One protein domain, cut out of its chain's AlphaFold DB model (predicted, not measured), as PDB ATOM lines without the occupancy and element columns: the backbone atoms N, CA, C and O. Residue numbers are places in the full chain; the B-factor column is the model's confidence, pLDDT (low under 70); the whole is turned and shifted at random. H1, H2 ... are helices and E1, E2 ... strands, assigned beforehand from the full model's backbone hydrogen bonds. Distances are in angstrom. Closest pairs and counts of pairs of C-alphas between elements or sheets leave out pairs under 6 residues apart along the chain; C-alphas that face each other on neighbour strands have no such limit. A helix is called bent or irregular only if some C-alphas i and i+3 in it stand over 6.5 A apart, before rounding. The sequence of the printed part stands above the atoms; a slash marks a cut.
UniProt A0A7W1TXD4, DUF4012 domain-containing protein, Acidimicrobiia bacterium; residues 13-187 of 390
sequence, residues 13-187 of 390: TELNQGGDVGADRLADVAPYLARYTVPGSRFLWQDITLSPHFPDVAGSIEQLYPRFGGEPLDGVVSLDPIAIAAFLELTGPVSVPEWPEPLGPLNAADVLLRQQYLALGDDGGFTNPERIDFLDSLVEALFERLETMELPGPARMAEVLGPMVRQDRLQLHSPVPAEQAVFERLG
ATOM      1  N   THR A  13      10.919  15.674  38.734       79.81
ATOM      2  CA  THR A  13      10.170  14.881  39.717       79.81
ATOM      3  C   THR A  13      10.303  15.400  41.146       79.81
ATOM      4  O   THR A  13       9.339  15.265  41.891       79.81
ATOM      5  N   GLU A  14      11.417  16.031  41.528       81.12
ATOM      6  CA  GLU A  14      11.551  16.688  42.836       81.12
ATOM      7  C   GLU A  14      10.591  17.868  42.949       81.12
ATOM      8  O   GLU A  14       9.912  18.008  43.962       81.12
ATOM      9  N   LEU A  15      10.456  18.663  41.883       82.94
ATOM     10  CA  LEU A  15       9.474  19.747  41.824       82.94
ATOM     11  C   LEU A  15       8.038  19.199  41.840       82.94
ATOM     12  O   LEU A  15       7.175  19.733  42.531       82.94
ATOM     13  N   ASN A  16       7.779  18.080  41.158       79.12
ATOM     14  CA  ASN A  16       6.469  17.415  41.172       79.12
ATOM     15  C   ASN A  16       6.113  16.759  42.518       79.12
ATOM     16  O   ASN A  16       4.927  16.573  42.805       79.12
ATOM     17  N   GLN A  17       7.113  16.334  43.297       73.62
ATOM     18  CA  GLN A  17       6.968  15.723  44.626       73.62
ATOM     19  C   GLN A  17       7.015  16.756  45.756       73.62
ATOM     20  O   GLN A  17       6.515  16.476  46.844       73.62
ATOM     21  N   GLY A  18       7.567  17.946  45.493       60.38
ATOM     22  CA  GLY A  18       7.745  19.076  46.413       60.38
ATOM     23  C   GLY A  18       6.459  19.684  46.988       60.38
ATOM     24  O   GLY A  18       6.491  20.762  47.580       60.38
ATOM     25  N   GLY A  19       5.325  18.995  46.876       50.88
ATOM     26  CA  GLY A  19       4.137  19.279  47.660       50.88
ATOM     27  C   GLY A  19       2.990  18.308  47.386       50.88
ATOM     28  O   GLY A  19       2.671  17.992  46.244       50.88
ATOM     29  N   ASP A  20       2.325  17.897  48.460       48.22
ATOM     30  CA  ASP A  20       0.937  17.438  48.448       48.22
ATOM     31  C   ASP A  20       0.081  18.717  48.536       48.22
ATOM     32  O   ASP A  20       0.058  19.368  49.583       48.22
ATOM     33  N   VAL A  21      -0.473  19.212  47.423       52.28
ATOM     34  CA  VAL A  21      -0.982  20.601  47.361       52.28
ATOM     35  C   VAL A  21      -2.341  20.723  46.687       52.28
ATOM     36  O   VAL A  21      -2.535  20.320  45.546       52.28
ATOM     37  N   GLY A  22      -3.285  21.323  47.421       54.31
ATOM     38  CA  GLY A  22      -4.605  21.703  46.924       54.31
ATOM     39  C   GLY A  22      -4.562  22.853  45.908       54.31
ATOM     40  O   GLY A  22      -3.525  23.480  45.692       54.31
ATOM     41  N   ALA A  23      -5.722  23.144  45.313       56.69
ATOM     42  CA  ALA A  23      -5.912  24.115  44.229       56.69
ATOM     43  C   ALA A  23      -5.377  25.541  44.513       56.69
ATOM     44  O   ALA A  23      -5.091  26.281  43.575       56.69
ATOM     45  N   ASP A  24      -5.184  25.915  45.783       67.00
ATOM     46  CA  ASP A  24      -4.848  27.281  46.206       67.00
ATOM     47  C   ASP A  24      -3.457  27.775  45.755       67.00
ATOM     48  O   ASP A  24      -3.265  28.980  45.607       67.00
ATOM     49  N   ARG A  25      -2.472  26.895  45.500       69.75
ATOM     50  CA  ARG A  25      -1.127  27.344  45.057       69.75
ATOM     51  C   ARG A  25      -1.041  27.688  43.572       69.75
ATOM     52  O   ARG A  25      -0.175  28.484  43.211       69.75
ATOM     53  N   LEU A  26      -1.921  27.120  42.748       75.94
ATOM     54  CA  LEU A  26      -1.956  27.325  41.296       75.94
ATOM     55  C   LEU A  26      -2.886  28.472  40.881       75.94
ATOM     56  O   LEU A  26      -2.979  28.757  39.695       75.94
ATOM     57  N   ALA A  27      -3.574  29.120  41.827       76.00
ATOM     58  CA  ALA A  27      -4.604  30.119  41.540       76.00
ATOM     59  C   ALA A  27      -4.118  31.247  40.612       76.00
ATOM     60  O   ALA A  27      -4.835  31.626  39.688       76.00
ATOM     61  N   ASP A  28      -2.888  31.727  40.810       75.75
ATOM     62  CA  ASP A  28      -2.340  32.855  40.045       75.75
ATOM     63  C   ASP A  28      -1.978  32.482  38.598       75.75
ATOM     64  O   ASP A  28      -2.024  33.324  37.706       75.75
ATOM     65  N   VAL A  29      -1.714  31.197  38.342       80.50
ATOM     66  CA  VAL A  29      -1.469  30.647  36.998       80.50
ATOM     67  C   VAL A  29      -2.655  29.831  36.480       80.50
ATOM     68  O   VAL A  29      -2.571  29.198  35.431       80.50
ATOM     69  N   ALA A  30      -3.786  29.819  37.190       79.75
ATOM     70  CA  ALA A  30      -4.948  29.028  36.805       79.75
ATOM     71  C   ALA A  30      -5.485  29.401  35.413       79.75
ATOM     72  O   ALA A  30      -5.818  28.477  34.674       79.75
ATOM     73  N   PRO A  31      -5.527  30.688  34.998       81.75
ATOM     74  CA  PRO A  31      -5.908  31.041  33.629       81.75
ATOM     75  C   PRO A  31      -4.969  30.438  32.578       81.75
ATOM     76  O   PRO A  31      -5.440  29.905  31.578       81.75
ATOM     77  N   TYR A  32      -3.658  30.461  32.840       83.56
ATOM     78  CA  TYR A  32      -2.649  29.844  31.980       83.56
ATOM     79  C   TYR A  32      -2.863  28.327  31.879       83.56
ATOM     80  O   TYR A  32      -2.975  27.774  30.788       83.56
ATOM     81  N   LEU A  33      -2.994  27.644  33.019       81.06
ATOM     82  CA  LEU A  33      -3.155  26.191  33.055       81.06
ATOM     83  C   LEU A  33      -4.497  25.723  32.487       81.06
ATOM     84  O   LEU A  33      -4.546  24.663  31.869       81.06
ATOM     85  N   ALA A  34      -5.578  26.485  32.666       82.62
ATOM     86  CA  ALA A  34      -6.914  26.110  32.203       82.62
ATOM     87  C   ALA A  34      -6.989  25.911  30.681       82.62
ATOM     88  O   ALA A  34      -7.795  25.110  30.214       82.62
ATOM     89  N   ARG A  35      -6.130  26.604  29.928       83.12
ATOM     90  CA  ARG A  35      -5.996  26.465  28.475       83.12
ATOM     91  C   ARG A  35      -5.364  25.137  28.059       83.12
ATOM     92  O   ARG A  35      -5.744  24.542  27.054       83.12
ATOM     93  N   TYR A  36      -4.354  24.699  28.802       81.94
ATOM     94  CA  TYR A  36      -3.468  23.615  28.377       81.94
ATOM     95  C   TYR A  36      -3.693  22.296  29.112       81.94
ATOM     96  O   TYR A  36      -3.205  21.252  28.682       81.94
ATOM     97  N   THR A  37      -4.423  22.330  30.222       76.25
ATOM     98  CA  THR A  37      -4.633  21.173  31.089       76.25
ATOM     99  C   THR A  37      -6.104  20.790  31.137       76.25
ATOM    100  O   THR A  37      -7.003  21.625  31.046       76.25
ATOM    101  N   VAL A  38      -6.366  19.492  31.285       70.19
ATOM    102  CA  VAL A  38      -7.732  19.003  31.476       70.19
ATOM    103  C   VAL A  38      -8.166  19.347  32.904       70.19
ATOM    104  O   VAL A  38      -7.424  19.055  33.841       70.19
ATOM    105  N   PRO A  39      -9.369  19.906  33.129       65.62
ATOM    106  CA  PRO A  39      -9.849  20.169  34.481       65.62
ATOM    107  C   PRO A  39      -9.745  18.931  35.384       65.62
ATOM    108  O   PRO A  39     -10.278  17.867  35.070       65.62
ATOM    109  N   GLY A  40      -9.045  19.072  36.512       63.66
ATOM    110  CA  GLY A  40      -8.803  17.983  37.463       63.66
ATOM    111  C   GLY A  40      -7.588  17.100  37.159       63.66
ATOM    112  O   GLY A  40      -7.296  16.207  37.955       63.66
ATOM    113  N   SER A  41      -6.851  17.336  36.065       70.56
ATOM    114  CA  SER A  41      -5.552  16.690  35.855       70.56
ATOM    115  C   SER A  41      -4.520  17.213  36.848       70.56
ATOM    116  O   SER A  41      -4.519  18.392  37.210       70.56
ATOM    117  N   ARG A  42      -3.601  16.340  37.263       76.00
ATOM    118  CA  ARG A  42      -2.445  16.738  38.066       76.00
ATOM    119  C   ARG A  42      -1.551  17.669  37.245       76.00
ATOM    120  O   ARG A  42      -1.154  17.305  36.146       76.00
ATOM    121  N   PHE A  43      -1.203  18.826  37.806       80.19
ATOM    122  CA  PHE A  43      -0.162  19.689  37.249       80.19
ATOM    123  C   PHE A  43       1.204  19.002  37.349       80.19
ATOM    124  O   PHE A  43       1.562  18.472  38.408       80.19
ATOM    125  N   LEU A  44       1.956  19.035  36.254       82.31
ATOM    126  CA  LEU A  44       3.326  18.556  36.176       82.31
ATOM    127  C   LEU A  44       4.224  19.716  35.752       82.31
ATOM    128  O   LEU A  44       3.927  20.423  34.797       82.31
ATOM    129  N   TRP A  45       5.340  19.904  36.449       85.31
ATOM    130  CA  TRP A  45       6.273  21.002  36.206       85.31
ATOM    131  C   TRP A  45       6.822  21.029  34.784       85.31
ATOM    132  O   TRP A  45       6.996  22.099  34.214       85.31
ATOM    133  N   GLN A  46       7.054  19.859  34.191       85.00
ATOM    134  CA  GLN A  46       7.508  19.749  32.806       85.00
ATOM    135  C   GLN A  46       6.483  20.248  31.772       85.00
ATOM    136  O   GLN A  46       6.865  20.514  30.639       85.00
ATOM    137  N   ASP A  47       5.217  20.418  32.158       85.81
ATOM    138  CA  ASP A  47       4.140  20.897  31.287       85.81
ATOM    139  C   ASP A  47       3.966  22.426  31.389       85.81
ATOM    140  O   ASP A  47       3.042  23.004  30.823       85.81
ATOM    141  N   ILE A  48       4.842  23.130  32.115       88.12
ATOM    142  CA  ILE A  48       4.739  24.587  32.261       88.12
ATOM    143  C   ILE A  48       5.094  25.344  30.975       88.12
ATOM    144  O   ILE A  48       4.795  26.527  30.880       88.12
ATOM    145  N   THR A  49       5.689  24.695  29.971       90.75
ATOM    146  CA  THR A  49       6.217  25.325  28.745       90.75
ATOM    147  C   THR A  49       5.277  25.215  27.535       90.75
ATOM    148  O   THR A  49       5.739  25.172  26.399       90.75
ATOM    149  N   LEU A  50       3.961  25.109  27.751       91.00
ATOM    150  CA  LEU A  50       2.982  24.811  26.692       91.00
ATOM    151  C   LEU A  50       2.555  26.030  25.853       91.00
ATOM    152  O   LEU A  50       1.975  25.851  24.775       91.00
ATOM    153  N   SER A  51       2.820  27.254  26.323       93.75
ATOM    154  CA  SER A  51       2.512  28.475  25.570       93.75
ATOM    155  C   SER A  51       3.606  28.855  24.575       93.75
ATOM    156  O   SER A  51       4.783  28.841  24.929       93.75
ATOM    157  N   PRO A  52       3.230  29.274  23.347       94.50
ATOM    158  CA  PRO A  52       4.165  29.880  22.404       94.50
ATOM    159  C   PRO A  52       4.567  31.311  22.805       94.50
ATOM    160  O   PRO A  52       5.402  31.913  22.140       94.50
ATOM    161  N   HIS A  53       3.969  31.877  23.859       95.00
ATOM    162  CA  HIS A  53       4.355  33.160  24.432       95.00
ATOM    163  C   HIS A  53       5.280  32.934  25.635       95.00
ATOM    164  O   HIS A  53       4.815  32.675  26.746       95.00
ATOM    165  N   PHE A  54       6.598  33.024  25.427       96.31
ATOM    166  CA  PHE A  54       7.574  32.741  26.484       96.31
ATOM    167  C   PHE A  54       7.421  33.609  27.749       96.31
ATOM    168  O   PHE A  54       7.604  33.067  28.839       96.31
ATOM    169  N   PRO A  55       7.024  34.897  27.678       94.94
ATOM    170  CA  PRO A  55       6.766  35.683  28.884       94.94
ATOM    171  C   PRO A  55       5.698  35.081  29.813       94.94
ATOM    172  O   PRO A  55       5.869  35.140  31.029       94.94
ATOM    173  N   ASP A  56       4.653  34.433  29.278       93.44
ATOM    174  CA  ASP A  56       3.654  33.734  30.107       93.44
ATOM    175  C   ASP A  56       4.267  32.524  30.819       93.44
ATOM    176  O   ASP A  56       3.976  32.258  31.989       93.44
ATOM    177  N   VAL A  57       5.131  31.788  30.113       94.94
ATOM    178  CA  VAL A  57       5.850  30.625  30.648       94.94
ATOM    179  C   VAL A  57       6.791  31.064  31.767       94.94
ATOM    180  O   VAL A  57       6.719  30.536  32.877       94.94
ATOM    181  N   ALA A  58       7.644  32.053  31.499       95.56
ATOM    182  CA  ALA A  58       8.613  32.562  32.457       95.56
ATOM    183  C   ALA A  58       7.924  33.160  33.690       95.56
ATOM    184  O   ALA A  58       8.241  32.767  34.813       95.56
ATOM    185  N   GLY A  59       6.904  34.002  33.497       93.00
ATOM    186  CA  GLY A  59       6.124  34.564  34.599       93.00
ATOM    187  C   GLY A  59       5.401  33.495  35.425       93.00
ATOM    188  O   GLY A  59       5.266  33.641  36.640       93.00
ATOM    189  N   SER A  60       4.968  32.391  34.806       92.12
ATOM    190  CA  SER A  60       4.402  31.245  35.531       92.12
ATOM    191  C   SER A  60       5.463  30.511  36.356       92.12
ATOM    192  O   SER A  60       5.204  30.157  37.508       92.12
ATOM    193  N   ILE A  61       6.666  30.311  35.808       92.75
ATOM    194  CA  ILE A  61       7.798  29.698  36.519       92.75
ATOM    195  C   ILE A  61       8.188  30.544  37.738       92.75
ATOM    196  O   ILE A  61       8.299  29.999  38.836       92.75
ATOM    197  N   GLU A  62       8.326  31.862  37.586       92.00
ATOM    198  CA  GLU A  62       8.670  32.782  38.681       92.00
ATOM    199  C   GLU A  62       7.652  32.747  39.824       92.00
ATOM    200  O   GLU A  62       8.018  32.724  41.000       92.00
ATOM    201  N   GLN A  63       6.360  32.699  39.492       88.69
ATOM    202  CA  GLN A  63       5.291  32.642  40.488       88.69
ATOM    203  C   GLN A  63       5.236  31.297  41.219       88.69
ATOM    204  O   GLN A  63       4.906  31.247  42.411       88.69
ATOM    205  N   LEU A  64       5.525  30.201  40.510       88.19
ATOM    206  CA  LEU A  64       5.402  28.854  41.048       88.19
ATOM    207  C   LEU A  64       6.662  28.376  41.767       88.19
ATOM    208  O   LEU A  64       6.534  27.700  42.783       88.19
ATOM    209  N   TYR A  65       7.865  28.710  41.311       88.81
ATOM    210  CA  TYR A  65       9.090  28.085  41.821       88.81
ATOM    211  C   TYR A  65       9.280  28.269  43.342       88.81
ATOM    212  O   TYR A  65       9.449  27.259  44.038       88.81
ATOM    213  N   PRO A  66       9.063  29.472  43.923       87.06
ATOM    214  CA  PRO A  66       9.087  29.656  45.377       87.06
ATOM    215  C   PRO A  66       8.024  28.840  46.125       87.06
ATOM    216  O   PRO A  66       8.210  28.399  47.259       87.06
ATOM    217  N   ARG A  67       6.881  28.590  45.480       83.12
ATOM    218  CA  ARG A  67       5.763  27.823  46.051       83.12
ATOM    219  C   ARG A  67       6.011  26.323  46.061       83.12
ATOM    220  O   ARG A  67       5.287  25.609  46.753       83.12
ATOM    221  N   PHE A  68       7.005  25.851  45.321       80.44
ATOM    222  CA  PHE A  68       7.433  24.455  45.289       80.44
ATOM    223  C   PHE A  68       8.769  24.239  46.016       80.44
ATOM    224  O   PHE A  68       9.429  23.221  45.823       80.44
ATOM    225  N   GLY A  69       9.139  25.169  46.908       80.12
ATOM    226  CA  GLY A  69      10.322  25.057  47.764       80.12
ATOM    227  C   GLY A  69      11.607  25.604  47.144       80.12
ATOM    228  O   GLY A  69      12.679  25.362  47.694       80.12
ATOM    229  N   GLY A  70      11.502  26.303  46.013       85.31
ATOM    230  CA  GLY A  70      12.573  27.133  45.478       85.31
ATOM    231  C   GLY A  70      12.669  28.494  46.172       85.31
ATOM    232  O   GLY A  70      11.861  28.835  47.035       85.31
ATOM    233  N   GLU A  71      13.648  29.287  45.753       88.12
ATOM    234  CA  GLU A  71      13.799  30.700  46.120       88.12
ATOM    235  C   GLU A  71      13.222  31.604  45.013       88.12
ATOM    236  O   GLU A  71      12.963  31.122  43.909       88.12
ATOM    237  N   PRO A  72      12.986  32.903  45.261       91.38
ATOM    238  CA  PRO A  72      12.675  33.854  44.194       91.38
ATOM    239  C   PRO A  72      13.708  33.798  43.059       91.38
ATOM    240  O   PRO A  72      14.905  33.692  43.314       91.38
ATOM    241  N   LEU A  73      13.233  33.867  41.814       92.62
ATOM    242  CA  LEU A  73      14.083  33.842  40.625       92.62
ATOM    243  C   LEU A  73      14.407  35.269  40.167       92.62
ATOM    244  O   LEU A  73      13.520  36.117  40.120       92.62
ATOM    245  N   ASP A  74      15.659  35.500  39.773       92.38
ATOM    246  CA  ASP A  74      16.112  36.748  39.135       92.38
ATOM    247  C   ASP A  74      16.018  36.694  37.596       92.38
ATOM    248  O   ASP A  74      16.445  37.612  36.900       92.38
ATOM    249  N   GLY A  75      15.480  35.603  37.050       94.69
ATOM    250  CA  GLY A  75      15.259  35.423  35.623       94.69
ATOM    251  C   GLY A  75      15.043  33.964  35.241       94.69
ATOM    252  O   GLY A  75      15.235  33.045  36.040       94.69
ATOM    253  N   VAL A  76      14.658  33.756  33.985       96.38
ATOM    254  CA  VAL A  76      14.416  32.430  33.407       96.38
ATOM    255  C   VAL A  76      15.146  32.326  32.073       96.38
ATOM    256  O   VAL A  76      15.033  33.203  31.217       96.38
ATOM    257  N   VAL A  77      15.882  31.231  31.891       95.50
ATOM    258  CA  VAL A  77      16.538  30.878  30.628       95.50
ATOM    259  C   VAL A  77      15.894  29.603  30.102       95.50
ATOM    260  O   VAL A  77      15.867  28.592  30.800       95.50
ATOM    261  N   SER A  78      15.393  29.650  28.872       95.56
ATOM    262  CA  SER A  78      14.906  28.475  28.153       95.56
ATOM    263  C   SER A  78      15.853  28.163  27.010       95.56
ATOM    264  O   SER A  78      16.198  29.052  26.227       95.56
ATOM    265  N   LEU A  79      16.287  26.907  26.925       95.19
ATOM    266  CA  LEU A  79      17.050  26.425  25.788       95.19
ATOM    267  C   LEU A  79      16.760  24.957  25.473       95.19
ATOM    268  O   LEU A  79      16.528  24.150  26.374       95.19
ATOM    269  N   ASP A  80      16.790  24.615  24.189       95.44
ATOM    270  CA  ASP A  80      16.584  23.246  23.710       95.44
ATOM    271  C   ASP A  80      17.921  22.510  23.439       95.44
ATOM    272  O   ASP A  80      19.000  23.111  23.498       95.44
ATOM    273  N   PRO A  81      17.902  21.199  23.122       96.44
ATOM    274  CA  PRO A  81      19.125  20.449  22.825       96.44
ATOM    275  C   PRO A  81      19.964  20.963  21.645       96.44
ATOM    276  O   PRO A  81      21.173  20.727  21.613       96.44
ATOM    277  N   ILE A  82      19.366  21.665  20.678       96.75
ATOM    278  CA  ILE A  82      20.097  22.271  19.557       96.75
ATOM    279  C   ILE A  82      20.827  23.526  20.048       96.75
ATOM    280  O   ILE A  82      21.993  23.730  19.708       96.75
ATOM    281  N   ALA A  83      20.201  24.316  20.921       96.62
ATOM    282  CA  ALA A  83      20.875  25.409  21.607       96.62
ATOM    283  C   ALA A  83      22.004  24.907  22.520       96.62
ATOM    284  O   ALA A  83      23.085  25.494  22.492       96.62
ATOM    285  N   ILE A  84      21.834  23.790  23.244       96.31
ATOM    286  CA  ILE A  84      22.932  23.156  24.007       96.31
ATOM    287  C   ILE A  84      24.104  22.798  23.080       96.31
ATOM    288  O   ILE A  84      25.258  23.086  23.402       96.31
ATOM    289  N   ALA A  85      23.830  22.218  21.908       96.62
ATOM    290  CA  ALA A  85      24.868  21.912  20.925       96.62
ATOM    291  C   ALA A  85      25.607  23.181  20.451       96.62
ATOM    292  O   ALA A  85      26.834  23.167  20.346       96.62
ATOM    293  N   ALA A  86      24.894  24.292  20.244       96.06
ATOM    294  CA  ALA A  86      25.505  25.583  19.927       96.06
ATOM    295  C   ALA A  86      26.368  26.122  21.086       96.06
ATOM    296  O   ALA A  86      27.468  26.620  20.857       96.06
ATOM    297  N   PHE A  87      25.936  25.972  22.342       93.75
ATOM    298  CA  PHE A  87      26.770  26.313  23.502       93.75
ATOM    299  C   PHE A  87      28.066  25.496  23.533       93.75
ATOM    300  O   PHE A  87      29.138  26.066  23.735       93.75
ATOM    301  N   LEU A  88      27.999  24.196  23.236       95.06
ATOM    302  CA  LEU A  88      29.171  23.321  23.153       95.06
ATOM    303  C   LEU A  88      30.153  23.711  22.032       95.06
ATOM    304  O   LEU A  88      31.332  23.361  22.100       95.06
ATOM    305  N   GLU A  89      29.724  24.480  21.027       94.62
ATOM    306  CA  GLU A  89      30.627  25.100  20.046       94.62
ATOM    307  C   GLU A  89      31.490  26.213  20.670       94.62
ATOM    308  O   GLU A  89      32.621  26.445  20.237       94.62
ATOM    309  N   LEU A  90      30.976  26.898  21.696       92.19
ATOM    310  CA  LEU A  90      31.680  27.959  22.420       92.19
ATOM    311  C   LEU A  90      32.525  27.402  23.565       92.19
ATOM    312  O   LEU A  90      33.670  27.817  23.747       92.19
ATOM    313  N   THR A  91      31.963  26.477  24.342       90.25
ATOM    314  CA  THR A  91      32.619  25.911  25.526       90.25
ATOM    315  C   THR A  91      33.630  24.822  25.161       90.25
ATOM    316  O   THR A  91      34.582  24.562  25.902       90.25
ATOM    317  N   GLY A  92      33.458  24.201  23.995       91.81
ATOM    318  CA  GLY A  92      34.113  22.957  23.618       91.81
ATOM    319  C   GLY A  92      33.362  21.730  24.158       91.81
ATOM    320  O   GLY A  92      32.506  21.876  25.036       91.81
ATOM    321  N   PRO A  93      33.681  20.527  23.639       95.00
ATOM    322  CA  PRO A  93      33.003  19.294  24.021       95.00
ATOM    323  C   PRO A  93      33.158  18.947  25.503       95.00
ATOM    324  O   PRO A  93      34.171  19.275  26.122       95.00
ATOM    325  N   VAL A  94      32.182  18.214  26.031       95.50
ATOM    326  CA  VAL A  94      32.116  17.762  27.423       95.50
ATOM    327  C   VAL A  94      32.034  16.236  27.468       95.50
ATOM    328  O   VAL A  94      31.370  15.619  26.640       95.50
ATOM    329  N   SER A  95      32.723  15.612  28.421       95.81
ATOM    330  CA  SER A  95      32.699  14.160  28.631       95.81
ATOM    331  C   SER A  95      32.047  13.835  29.965       95.81
ATOM    332  O   SER A  95      32.329  14.501  30.956       95.81
ATOM    333  N   VAL A  96      31.233  12.782  29.985       95.25
ATOM    334  CA  VAL A  96      30.578  12.261  31.189       95.25
ATOM    335  C   VAL A  96      30.776  10.744  31.277       95.25
ATOM    336  O   VAL A  96      30.911  10.107  30.229       95.25
ATOM    337  N   PRO A  97      30.841  10.145  32.480       94.00
ATOM    338  CA  PRO A  97      31.130   8.717  32.644       94.00
ATOM    339  C   PRO A  97      30.129   7.771  31.966       94.00
ATOM    340  O   PRO A  97      30.506   6.678  31.542       94.00
ATOM    341  N   GLU A  98      28.866   8.178  31.875       94.12
ATOM    342  CA  GLU A  98      27.741   7.362  31.412       94.12
ATOM    343  C   GLU A  98      27.630   7.311  29.882       94.12
ATOM    344  O   GLU A  98      26.845   6.528  29.344       94.12
ATOM    345  N   TRP A  99      28.407   8.126  29.160       95.31
ATOM    346  CA  TRP A  99      28.361   8.201  27.700       95.31
ATOM    347  C   TRP A  99      29.741   7.960  27.074       95.31
ATOM    348  O   TRP A  99      30.729   8.556  27.502       95.31
ATOM    349  N   PRO A 100      29.853   7.104  26.040       94.56
ATOM    350  CA  PRO A 100      31.151   6.638  25.546       94.56
ATOM    351  C   PRO A 100      31.964   7.695  24.785       94.56
ATOM    352  O   PRO A 100      33.178   7.543  24.642       94.56
ATOM    353  N   GLU A 101      31.321   8.744  24.270       95.62
ATOM    354  CA  GLU A 101      31.956   9.774  23.442       95.62
ATOM    355  C   GLU A 101      31.753  11.175  24.036       95.62
ATOM    356  O   GLU A 101      30.733  11.430  24.669       95.62
ATOM    357  N   PRO A 102      32.669  12.136  23.830       96.81
ATOM    358  CA  PRO A 102      32.405  13.521  24.207       96.81
ATOM    359  C   PRO A 102      31.165  14.077  23.489       96.81
ATOM    360  O   PRO A 102      31.016  13.929  22.271       96.81
ATOM    361  N   LEU A 103      30.299  14.765  24.232       97.56
ATOM    362  CA  LEU A 103      29.201  15.546  23.680       97.56
ATOM    363  C   LEU A 103      29.743  16.878  23.177       97.56
ATOM    364  O   LEU A 103      30.353  17.644  23.919       97.56
ATOM    365  N   GLY A 104      29.509  17.162  21.905       96.56
ATOM    366  CA  GLY A 104      29.920  18.384  21.235       96.56
ATOM    367  C   GLY A 104      28.854  18.878  20.256       96.56
ATOM    368  O   GLY A 104      27.780  18.280  20.142       96.56
ATOM    369  N   PRO A 105      29.155  19.936  19.488       95.75
ATOM    370  CA  PRO A 105      28.180  20.577  18.602       95.75
ATOM    371  C   PRO A 105      27.609  19.652  17.512       95.75
ATOM    372  O   PRO A 105      26.537  19.921  16.983       95.75
ATOM    373  N   LEU A 106      28.301  18.558  17.174       96.38
ATOM    374  CA  LEU A 106      27.892  17.644  16.103       96.38
ATOM    375  C   LEU A 106      26.982  16.495  16.560       96.38
ATOM    376  O   LEU A 106      26.321  15.897  15.716       96.38
ATOM    377  N   ASN A 107      26.963  16.150  17.852       97.19
ATOM    378  CA  ASN A 107      26.234  14.976  18.356       97.19
ATOM    379  C   ASN A 107      25.290  15.282  19.531       97.19
ATOM    380  O   ASN A 107      24.340  14.527  19.725       97.19
ATOM    381  N   ALA A 108      25.492  16.371  20.284       97.25
ATOM    382  CA  ALA A 108      24.756  16.622  21.523       97.25
ATOM    383  C   ALA A 108      23.234  16.661  21.323       97.25
ATOM    384  O   ALA A 108      22.506  16.054  22.105       97.25
ATOM    385  N   ALA A 109      22.754  17.298  20.248       96.31
ATOM    386  CA  ALA A 109      21.325  17.365  19.951       96.31
ATOM    387  C   ALA A 109      20.711  15.970  19.732       96.31
ATOM    388  O   ALA A 109      19.713  15.641  20.365       96.31
ATOM    389  N   ASP A 110      21.319  15.120  18.896       96.12
ATOM    390  CA  ASP A 110      20.815  13.763  18.632       96.12
ATOM    391  C   ASP A 110      20.937  12.853  19.864       96.12
ATOM    392  O   ASP A 110      20.039  12.057  20.148       96.12
ATOM    393  N   VAL A 111      22.009  12.998  20.651       96.75
ATOM    394  CA  VAL A 111      22.169  12.256  21.910       96.75
ATOM    395  C   VAL A 111      21.052  12.603  22.892       96.75
ATOM    396  O   VAL A 111      20.383  11.701  23.398       96.75
ATOM    397  N   LEU A 112      20.806  13.896  23.112       95.25
ATOM    398  CA  LEU A 112      19.808  14.384  24.061       95.25
ATOM    399  C   LEU A 112      18.368  14.160  23.590       95.25
ATOM    400  O   LEU A 112      17.505  13.851  24.408       95.25
ATOM    401  N   LEU A 113      18.085  14.287  22.297       94.31
ATOM    402  CA  LEU A 113      16.735  14.084  21.771       94.31
ATOM    403  C   LEU A 113      16.388  12.601  21.618       94.31
ATOM    404  O   LEU A 113      15.230  12.230  21.808       94.31
ATOM    405  N   ARG A 114      17.368  11.747  21.286       93.44
ATOM    406  CA  ARG A 114      17.105  10.375  20.828       93.44
ATOM    407  C   ARG A 114      18.031   9.320  21.424       93.44
ATOM    408  O   ARG A 114      17.526   8.359  22.001       93.44
ATOM    409  N   GLN A 115      19.353   9.433  21.268       94.19
ATOM    410  CA  GLN A 115      20.237   8.287  21.544       94.19
ATOM    411  C   GLN A 115      20.264   7.879  23.020       94.19
ATOM    412  O   GLN A 115      20.336   6.682  23.295       94.19
ATOM    413  N   GLN A 116      20.136   8.823  23.962       92.88
ATOM    414  CA  GLN A 116      20.073   8.497  25.392       92.88
ATOM    415  C   GLN A 116      18.943   7.502  25.707       92.88
ATOM    416  O   GLN A 116      19.111   6.603  26.523       92.88
ATOM    417  N   TYR A 117      17.811   7.600  25.002       90.69
ATOM    418  CA  TYR A 117      16.671   6.705  25.185       90.69
ATOM    419  C   TYR A 117      16.867   5.339  24.536       90.69
ATOM    420  O   TYR A 117      16.121   4.424  24.843       90.69
ATOM    421  N   LEU A 118      17.820   5.197  23.617       90.75
ATOM    422  CA  LEU A 118      18.133   3.921  22.972       90.75
ATOM    423  C   LEU A 118      19.231   3.176  23.727       90.75
ATOM    424  O   LEU A 118      19.160   1.962  23.860       90.75
ATOM    425  N   ALA A 119      20.241   3.904  24.201       89.06
ATOM    426  CA  ALA A 119      21.425   3.324  24.826       89.06
ATOM    427  C   ALA A 119      21.267   3.127  26.337       89.06
ATOM    428  O   ALA A 119      21.732   2.125  26.864       89.06
ATOM    429  N   LEU A 120      20.599   4.065  27.014       85.75
ATOM    430  CA  LEU A 120      20.358   4.017  28.459       85.75
ATOM    431  C   LEU A 120      18.890   3.673  28.757       85.75
ATOM    432  O   LEU A 120      18.511   3.489  29.895       85.75
ATOM    433  N   GLY A 121      18.045   3.567  27.723       66.50
ATOM    434  CA  GLY A 121      16.580   3.441  27.724       66.50
ATOM    435  C   GLY A 121      15.907   2.304  28.493       66.50
ATOM    436  O   GLY A 121      14.722   2.407  28.801       66.50
ATOM    437  N   ASP A 122      16.616   1.201  28.696       62.50
ATOM    438  CA  ASP A 122      16.024  -0.132  28.541       62.50
ATOM    439  C   ASP A 122      15.717  -0.852  29.867       62.50
ATOM    440  O   ASP A 122      15.976  -2.044  30.017       62.50
ATOM    441  N   ASP A 123      15.149  -0.147  30.854       58.47
ATOM    442  CA  ASP A 123      14.647  -0.777  32.091       58.47
ATOM    443  C   ASP A 123      13.172  -1.225  32.001       58.47
ATOM    444  O   ASP A 123      12.594  -1.666  32.996       58.47
ATOM    445  N   GLY A 124      12.560  -1.158  30.810       54.50
ATOM    446  CA  GLY A 124      11.163  -1.552  30.584       54.50
ATOM    447  C   GLY A 124      10.143  -0.652  31.290       54.50
ATOM    448  O   GLY A 124       9.051  -1.111  31.620       54.50
ATOM    449  N   GLY A 125      10.506   0.605  31.577       60.72
ATOM    450  CA  GLY A 125       9.632   1.556  32.258       60.72
ATOM    451  C   GLY A 125      10.058   3.019  32.111       60.72
ATOM    452  O   GLY A 125      10.871   3.387  31.268       60.72
ATOM    453  N   PHE A 126       9.459   3.884  32.940       65.88
ATOM    454  CA  PHE A 126       9.671   5.340  32.912       65.88
ATOM    455  C   PHE A 126      10.695   5.853  33.945       65.88
ATOM    456  O   PHE A 126      10.842   7.066  34.115       65.88
ATOM    457  N   THR A 127      11.378   4.958  34.664       69.38
ATOM    458  CA  THR A 127      12.268   5.306  35.786       69.38
ATOM    459  C   THR A 127      13.692   5.601  35.352       69.38
ATOM    460  O   THR A 127      14.237   6.618  35.764       69.38
ATOM    461  N   ASN A 128      14.263   4.736  34.522       78.00
ATOM    462  CA  ASN A 128      15.527   4.879  33.826       78.00
ATOM    463  C   ASN A 128      16.643   5.668  34.562       78.00
ATOM    464  O   ASN A 128      16.971   6.794  34.171       78.00
ATOM    465  N   PRO A 129      17.208   5.097  35.644       83.44
ATOM    466  CA  PRO A 129      18.163   5.782  36.513       83.44
ATOM    467  C   PRO A 129      19.482   6.131  35.814       83.44
ATOM    468  O   PRO A 129      19.933   7.257  35.965       83.44
ATOM    469  N   GLU A 130      20.052   5.240  34.994       87.12
ATOM    470  CA  GLU A 130      21.318   5.505  34.281       87.12
ATOM    471  C   GLU A 130      21.194   6.695  33.324       87.12
ATOM    472  O   GLU A 130      22.087   7.536  33.238       87.12
ATOM    473  N   ARG A 131      20.051   6.814  32.639       90.12
ATOM    474  CA  ARG A 131      19.754   7.974  31.796       90.12
ATOM    475  C   ARG A 131      19.648   9.258  32.615       90.12
ATOM    476  O   ARG A 131      20.021  10.323  32.133       90.12
ATOM    477  N   ILE A 132      19.083   9.184  33.817       87.94
ATOM    478  CA  ILE A 132      18.978  10.359  34.680       87.94
ATOM    479  C   ILE A 132      20.360  10.757  35.201       87.94
ATOM    480  O   ILE A 132      20.696  11.931  35.111       87.94
ATOM    481  N   ASP A 133      21.170   9.801  35.650       89.69
ATOM    482  CA  ASP A 133      22.536  10.059  36.115       89.69
ATOM    483  C   ASP A 133      23.398  10.654  34.982       89.69
ATOM    484  O   ASP A 133      24.097  11.638  35.197       89.69
ATOM    485  N   PHE A 134      23.247  10.170  33.742       93.06
ATOM    486  CA  PHE A 134      23.847  10.784  32.550       93.06
ATOM    487  C   PHE A 134      23.475  12.269  32.382       93.06
ATOM    488  O   PHE A 134      24.338  13.096  32.083       93.06
ATOM    489  N   LEU A 135      22.194  12.619  32.547       92.31
ATOM    490  CA  LEU A 135      21.736  14.006  32.427       92.31
ATOM    491  C   LEU A 135      22.255  14.877  33.576       92.31
ATOM    492  O   LEU A 135      22.675  16.004  33.318       92.31
ATOM    493  N   ASP A 136      22.258  14.356  34.805       90.88
ATOM    494  CA  ASP A 136      22.786  15.044  35.987       90.88
ATOM    495  C   ASP A 136      24.295  15.337  35.791       90.88
ATOM    496  O   ASP A 136      24.706  16.502  35.824       90.88
ATOM    497  N   SER A 137      25.094  14.322  35.433       93.06
ATOM    498  CA  SER A 137      26.529  14.446  35.110       93.06
ATOM    499  C   SER A 137      26.796  15.437  33.969       93.06
ATOM    500  O   SER A 137      27.776  16.187  33.997       93.06
ATOM    501  N   LEU A 138      25.931  15.477  32.949       93.06
ATOM    502  CA  LEU A 138      26.076  16.410  31.832       93.06
ATOM    503  C   LEU A 138      25.841  17.861  32.255       93.06
ATOM    504  O   LEU A 138      26.590  18.737  31.819       93.06
ATOM    505  N   VAL A 139      24.826  18.128  33.083       91.38
ATOM    506  CA  VAL A 139      24.580  19.482  33.602       91.38
ATOM    507  C   VAL A 139      25.777  19.946  34.429       91.38
ATOM    508  O   VAL A 139      26.287  21.036  34.179       91.38
ATOM    509  N   GLU A 140      26.271  19.117  35.351       91.69
ATOM    510  CA  GLU A 140      27.439  19.453  36.175       91.69
ATOM    511  C   GLU A 140      28.663  19.788  35.316       91.69
ATOM    512  O   GLU A 140      29.272  20.848  35.477       91.69
ATOM    513  N   ALA A 141      28.975  18.938  34.339       92.19
ATOM    514  CA  ALA A 141      30.144  19.121  33.492       92.19
ATOM    515  C   ALA A 141      30.019  20.336  32.542       92.19
ATOM    516  O   ALA A 141      31.015  21.005  32.251       92.19
ATOM    517  N   LEU A 142      28.806  20.676  32.082       90.56
ATOM    518  CA  LEU A 142      28.544  21.914  31.334       90.56
ATOM    519  C   LEU A 142      28.788  23.160  32.196       90.56
ATOM    520  O   LEU A 142      29.432  24.106  31.735       90.56
ATOM    521  N   PHE A 143      28.304  23.169  33.442       89.38
ATOM    522  CA  PHE A 143      28.497  24.299  34.352       89.38
ATOM    523  C   PHE A 143      29.954  24.446  34.796       89.38
ATOM    524  O   PHE A 143      30.482  25.552  34.722       89.38
ATOM    525  N   GLU A 144      30.650  23.354  35.129       89.50
ATOM    526  CA  GLU A 144      32.094  23.387  35.415       89.50
ATOM    527  C   GLU A 144      32.870  24.005  34.241       89.50
ATOM    528  O   GLU A 144      33.804  24.801  34.410       89.50
ATOM    529  N   ARG A 145      32.452  23.696  33.008       88.31
ATOM    530  CA  ARG A 145      33.064  24.280  31.821       88.31
ATOM    531  C   ARG A 145      32.800  25.780  31.709       88.31
ATOM    532  O   ARG A 145      33.736  26.518  31.407       88.31
ATOM    533  N   LEU A 146      31.573  26.230  31.968       86.31
ATOM    534  CA  LEU A 146      31.210  27.653  31.978       86.31
ATOM    535  C   LEU A 146      31.942  28.438  33.078       86.31
ATOM    536  O   LEU A 146      32.327  29.582  32.851       86.31
ATOM    537  N   GLU A 147      32.175  27.823  34.237       87.19
ATOM    538  CA  GLU A 147      32.894  28.420  35.369       87.19
ATOM    539  C   GLU A 147      34.390  28.618  35.096       87.19
ATOM    540  O   GLU A 147      35.011  29.563  35.594       87.19
ATOM    541  N   THR A 148      34.983  27.711  34.318       85.12
ATOM    542  CA  THR A 148      36.435  27.650  34.097       85.12
ATOM    543  C   THR A 148      36.885  28.254  32.772       85.12
ATOM    544  O   THR A 148      38.075  28.533  32.600       85.12
ATOM    545  N   MET A 149      35.976  28.438  31.813       85.75
ATOM    546  CA  MET A 149      36.325  28.979  30.504       85.75
ATOM    547  C   MET A 149      36.423  30.506  30.498       85.75
ATOM    548  O   MET A 149      35.709  31.216  31.203       85.75
ATOM    549  N   GLU A 150      37.252  31.026  29.596       84.69
ATOM    550  CA  GLU A 150      37.140  32.416  29.169       84.69
ATOM    551  C   GLU A 150      36.060  32.509  28.087       84.69
ATOM    552  O   GLU A 150      36.159  31.861  27.040       84.69
ATOM    553  N   LEU A 151      35.015  33.302  28.341       81.25
ATOM    554  CA  LEU A 151      33.969  33.532  27.348       81.25
ATOM    555  C   LEU A 151      34.557  34.204  26.098       81.25
ATOM    556  O   LEU A 151      35.351  35.145  26.206       81.25
ATOM    557  N   PRO A 152      34.154  33.764  24.894       87.31
ATOM    558  CA  PRO A 152      34.609  34.389  23.669       87.31
ATOM    559  C   PRO A 152      34.029  35.803  23.532       87.31
ATOM    560  O   PRO A 152      33.029  36.167  24.151       87.31
ATOM    561  N   GLY A 153      34.653  36.622  22.684       90.88
ATOM    562  CA  GLY A 153      34.198  37.994  22.464       90.88
ATOM    563  C   GLY A 153      32.753  38.075  21.925       90.88
ATOM    564  O   GLY A 153      32.291  37.144  21.258       90.88
ATOM    565  N   PRO A 154      32.049  39.211  22.116       91.12
ATOM    566  CA  PRO A 154      30.632  39.360  21.760       91.12
ATOM    567  C   PRO A 154      30.278  39.005  20.315       91.12
ATOM    568  O   PRO A 154      29.214  38.449  20.066       91.12
ATOM    569  N   ALA A 155      31.177  39.278  19.364       94.88
ATOM    570  CA  ALA A 155      30.968  38.935  17.959       94.88
ATOM    571  C   ALA A 155      30.824  37.420  17.745       94.88
ATOM    572  O   ALA A 155      29.933  36.986  17.022       94.88
ATOM    573  N   ARG A 156      31.657  36.618  18.421       94.88
ATOM    574  CA  ARG A 156      31.612  35.157  18.327       94.88
ATOM    575  C   ARG A 156      30.391  34.584  19.046       94.88
ATOM    576  O   ARG A 156      29.761  33.671  18.529       94.88
ATOM    577  N   MET A 157      30.017  35.152  20.194       93.69
ATOM    578  CA  MET A 157      28.771  34.769  20.872       93.69
ATOM    579  C   MET A 157      27.546  35.057  19.997       93.69
ATOM    580  O   MET A 157      26.679  34.203  19.862       93.69
ATOM    581  N   ALA A 158      27.490  36.226  19.353       94.75
ATOM    582  CA  ALA A 158      26.389  36.590  18.463       94.75
ATOM    583  C   ALA A 158      26.328  35.712  17.202       94.75
ATOM    584  O   ALA A 158      25.235  35.400  16.728       94.75
ATOM    585  N   GLU A 159      27.480  35.305  16.665       96.81
ATOM    586  CA  GLU A 159      27.564  34.383  15.530       96.81
ATOM    587  C   GLU A 159      26.940  33.019  15.859       96.81
ATOM    588  O   GLU A 159      26.141  32.516  15.071       96.81
ATOM    589  N   VAL A 160      27.253  32.459  17.034       96.69
ATOM    590  CA  VAL A 160      26.825  31.107  17.433       96.69
ATOM    591  C   VAL A 160      25.430  31.088  18.067       96.69
ATOM    592  O   VAL A 160      24.594  30.267  17.702       96.69
ATOM    593  N   LEU A 161      25.137  32.013  18.987       96.44
ATOM    594  CA  LEU A 161      23.872  32.037  19.735       96.44
ATOM    595  C   LEU A 161      22.786  32.875  19.054       96.44
ATOM    596  O   LEU A 161      21.599  32.645  19.273       96.44
ATOM    597  N   GLY A 162      23.155  33.827  18.192       96.88
ATOM    598  CA  GLY A 162      22.190  34.654  17.462       96.88
ATOM    599  C   GLY A 162      21.198  33.848  16.610       96.88
ATOM    600  O   GLY A 162      20.018  34.199  16.587       96.88
ATOM    601  N   PRO A 163      21.616  32.779  15.901       96.50
ATOM    602  CA  PRO A 163      20.689  31.840  15.280       96.50
ATOM    603  C   PRO A 163      19.726  31.193  16.281       96.50
ATOM    604  O   PRO A 163      18.539  31.173  15.993       96.50
ATOM    605  N   MET A 164      20.192  30.738  17.449       97.69
ATOM    606  CA  MET A 164      19.334  30.088  18.455       97.69
ATOM    607  C   MET A 164      18.258  31.033  18.987       97.69
ATOM    608  O   MET A 164      17.111  30.626  19.127       97.69
ATOM    609  N   VAL A 165      18.598  32.309  19.185       97.44
ATOM    610  CA  VAL A 165      17.628  33.356  19.537       97.44
ATOM    611  C   VAL A 165      16.587  33.541  18.430       97.44
ATOM    612  O   VAL A 165      15.394  33.489  18.690       97.44
ATOM    613  N   ARG A 166      17.014  33.694  17.169       95.69
ATOM    614  CA  ARG A 166      16.084  33.886  16.035       95.69
ATOM    615  C   ARG A 166      15.206  32.673  15.736       95.69
ATOM    616  O   ARG A 166      14.229  32.823  15.012       95.69
ATOM    617  N   GLN A 167      15.616  31.494  16.183       96.12
ATOM    618  CA  GLN A 167      14.879  30.244  16.030       96.12
ATOM    619  C   GLN A 167      14.040  29.921  17.278       96.12
ATOM    620  O   GLN A 167      13.522  28.818  17.360       96.12
ATOM    621  N   ASP A 168      13.952  30.823  18.265       96.38
ATOM    622  CA  ASP A 168      13.243  30.605  19.539       96.38
ATOM    623  C   ASP A 168      13.766  29.418  20.368       96.38
ATOM    624  O   ASP A 168      13.091  28.907  21.257       96.38
ATOM    625  N   ARG A 169      15.003  28.988  20.102       97.06
ATOM    626  CA  ARG A 169      15.685  27.894  20.811       97.06
ATOM    627  C   ARG A 169      16.489  28.363  22.011       97.06
ATOM    628  O   ARG A 169      16.948  27.535  22.786       97.06
ATOM    629  N   LEU A 170      16.715  29.671  22.123       97.75
ATOM    630  CA  LEU A 170      17.309  30.327  23.280       97.75
ATOM    631  C   LEU A 170      16.473  31.559  23.614       97.75
ATOM    632  O   LEU A 170      16.486  32.536  22.864       97.75
ATOM    633  N   GLN A 171      15.778  31.504  24.744       98.00
ATOM    634  CA  GLN A 171      14.915  32.578  25.220       98.00
ATOM    635  C   GLN A 171      15.298  32.986  26.644       98.00
ATOM    636  O   GLN A 171      15.744  32.166  27.450       98.00
ATOM    637  N   LEU A 172      15.159  34.277  26.932       97.81
ATOM    638  CA  LEU A 172      15.617  34.934  28.149       97.81
ATOM    639  C   LEU A 172      14.508  35.820  28.704       97.81
ATOM    640  O   LEU A 172      13.900  36.606  27.977       97.81
ATOM    641  N   HIS A 173      14.294  35.717  30.006       97.81
ATOM    642  CA  HIS A 173      13.374  36.552  30.754       97.81
ATOM    643  C   HIS A 173      14.068  37.109  31.994       97.81
ATOM    644  O   HIS A 173      14.845  36.401  32.638       97.81
ATOM    645  N   SER A 174      13.777  38.367  32.324       96.44
ATOM    646  CA  SER A 174      14.176  38.982  33.590       96.44
ATOM    647  C   SER A 174      13.003  39.766  34.186       96.44
ATOM    648  O   SER A 174      12.338  40.512  33.458       96.44
ATOM    649  N   PRO A 175      12.785  39.695  35.511       94.06
ATOM    650  CA  PRO A 175      11.818  40.538  36.201       94.06
ATOM    651  C   PRO A 175      12.294  42.000  36.302       94.06
ATOM    652  O   PRO A 175      11.522  42.883  36.686       94.06
ATOM    653  N   VAL A 176      13.557  42.296  35.962       96.06
ATOM    654  CA  VAL A 176      14.123  43.651  35.950       96.06
ATOM    655  C   VAL A 176      13.813  44.332  34.607       96.06
ATOM    656  O   VAL A 176      14.382  43.955  33.579       96.06
ATOM    657  N   PRO A 177      13.006  45.417  34.570       96.06
ATOM    658  CA  PRO A 177      12.534  46.001  33.307       96.06
ATOM    659  C   PRO A 177      13.644  46.448  32.347       96.06
ATOM    660  O   PRO A 177      13.491  46.386  31.128       96.06
ATOM    661  N   ALA A 178      14.777  46.909  32.883       97.25
ATOM    662  CA  ALA A 178      15.908  47.341  32.068       97.25
ATOM    663  C   ALA A 178      16.591  46.171  31.339       97.25
ATOM    664  O   ALA A 178      17.047  46.348  30.209       97.25
ATOM    665  N   GLU A 179      16.651  44.996  31.968       96.31
ATOM    666  CA  GLU A 179      17.226  43.773  31.400       96.31
ATOM    667  C   GLU A 179      16.252  43.131  30.415       96.31
ATOM    668  O   GLU A 179      16.631  42.842  29.282       96.31
ATOM    669  N   GLN A 180      14.974  43.034  30.788       96.56
ATOM    670  CA  GLN A 180      13.922  42.539  29.902       96.56
ATOM    671  C   GLN A 180      13.861  43.332  28.590       96.56
ATOM    672  O   GLN A 180      13.854  42.750  27.507       96.56
ATOM    673  N   ALA A 181      13.959  44.664  28.658       96.56
ATOM    674  CA  ALA A 181      14.010  45.507  27.467       96.56
ATOM    675  C   ALA A 181      15.245  45.232  26.583       96.56
ATOM    676  O   ALA A 181      15.217  45.493  25.377       96.56
ATOM    677  N   VAL A 182      16.364  44.756  27.148       96.50
ATOM    678  CA  VAL A 182      17.517  44.292  26.355       96.50
ATOM    679  C   VAL A 182      17.162  42.993  25.637       96.50
ATOM    680  O   VAL A 182      17.401  42.905  24.435       96.50
ATOM    681  N   PHE A 183      16.566  42.022  26.333       97.19
ATOM    682  CA  PHE A 183      16.171  40.741  25.740       97.19
ATOM    683  C   PHE A 183      15.141  40.912  24.621       97.19
ATOM    684  O   PHE A 183      15.294  40.307  23.562       97.19
ATOM    685  N   GLU A 184      14.175  41.814  24.782       96.00
ATOM    686  CA  GLU A 184      13.210  42.180  23.737       96.00
ATOM    687  C   GLU A 184      13.898  42.755  22.495       96.00
ATOM    688  O   GLU A 184      13.652  42.302  21.379       96.00
ATOM    689  N   ARG A 185      14.831  43.704  22.665       95.19
ATOM    690  CA  ARG A 185      15.582  44.281  21.532       95.19
ATOM    691  C   ARG A 185      16.474  43.267  20.821       95.19
ATOM    692  O   ARG A 185      16.760  43.441  19.639       95.19
ATOM    693  N   LEU A 186      16.949  42.253  21.539       94.50
ATOM    694  CA  LEU A 186      17.732  41.157  20.969       94.50
ATOM    695  C   LEU A 186      16.853  40.089  20.297       94.50
ATOM    696  O   LEU A 186      17.396  39.234  19.602       94.50
ATOM    697  N   GLY A 187      15.530  40.131  20.491       94.56
ATOM    698  CA  GLY A 187      14.602  39.081  20.067       94.56
ATOM    699  C   GLY A 187      14.650  37.825  20.943       94.56
ATOM    700  O   GLY A 187      14.083  36.810  20.572       94.56
TER     701      GLY A 187
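What this domain is: This is residues 13 to 187 of the 390 residues of the protein "DUF4012 domain-containing protein" of Acidimicrobiia bacterium (UniProt A0A7W1TXD4). A short two-stranded ribbon, E1 and E2, lies in the middle between two helical lobes: H3 packs on the ribbon with H2 beyond it and H1 near H3's last residue, while H4 and H7 run side by side near the ribbon's other end, with H5 and the long H6 reaching away from there. H8 packs on E2. The printed part has 175 residues, with eight named helices and two named strands in the order H1 H2 H3 E1 H4 H5 H6 H7 E2 H8; the sheet, order E1 - E2, is antiparallel and the class is mostly helix. The whole is compact, with a radius of gyration of the C-alphas of 18.0 A and spans of 48 by 45 by 26 A.

Where its parts are: H1 is residues 13 to 17, beginning at C-alpha 13 (10.170, 14.881, 39.717). H2 is residues 27 to 36, H3 residues 54 to 68 at 20.6 A, and E1 residues 76 to 79. H4 is residues 81 to 91, H5 residues 108 to 119, and H6 residues 129 to 148, 28.6 A long from C-alpha 129 (18.163, 5.782, 36.513). H7 is residues 154 to 166 at 16.6 A, E2 residues 170 to 173, and H8 residues 177 to 186, ending at C-alpha 186 (17.732, 41.157, 20.969). H2 and H5 are irregular, with C-alphas 28 and 31 7.6 A apart and C-alphas 113 and 116 7.4 A apart; H3 and H7 are only just so, at 6.9 A for C-alphas 63 and 66 and 6.54 A for 160 and 163.

How they stand to each other: E1 and E2 are antiparallel at 172 degrees, with N 76 and O 173 at 3.0 A and N 171 and O 78 at 2.9 A, within hydrogen-bond range. The closest C-alphas of H3 and E1 are Ala 58 and Val 76, 5.9 A; those of E2 and H8 are His 173 and Gln 180, 6.1 A. H2 and H3 touch at Val 29 and Ser 60, C-alphas 6.1 A apart, at a steep tilt of 50 degrees, opposite ways. H1 and H3 are close but not clearly touching, the closest C-alphas being Leu 15 and Phe 68, 6.2 A. H4 and H7 touch at Ala 83 and Met 164, C-alphas 5.8 A apart, at a shallow tilt of 2 degrees, opposite ways. H5, with residues 108 to 113 alone, touches H4 at a steep tilt of 61 degrees, opposite ways; the closest C-alphas are Pro 81 and Ala 109, 4.8 A. H6 is close to H5 but not clearly touching, C-alphas 116 and 131 being closest at 6.4 A. Helix packing is mostly crossed, but only just: 1 of 3 touching pairs given a tilt is at a shallow tilt. Every O i to N i+4 pair is within hydrogen-bond range in H1 and H6; the counts are 2 of 6 in H2, with 5 of 7 O i to N i+3 pairs, 9 of 11 in H3, 6 of 7 in H4, 5 of 8 in H5, 7 of 9 in H7 and 5 of 6 in H8.

The domain as a whole: The two C-alphas farthest apart are those of Gly 40 and Gly 153, 49.7 A. The printed part has no cut. The links H2 to H3 and H4 to H5 are long, with 17 and 16 residues. The mean pLDDT of the printed part is 87.9, and residues 18 to 25, 39 to 40 and 121 to 127 are under 70.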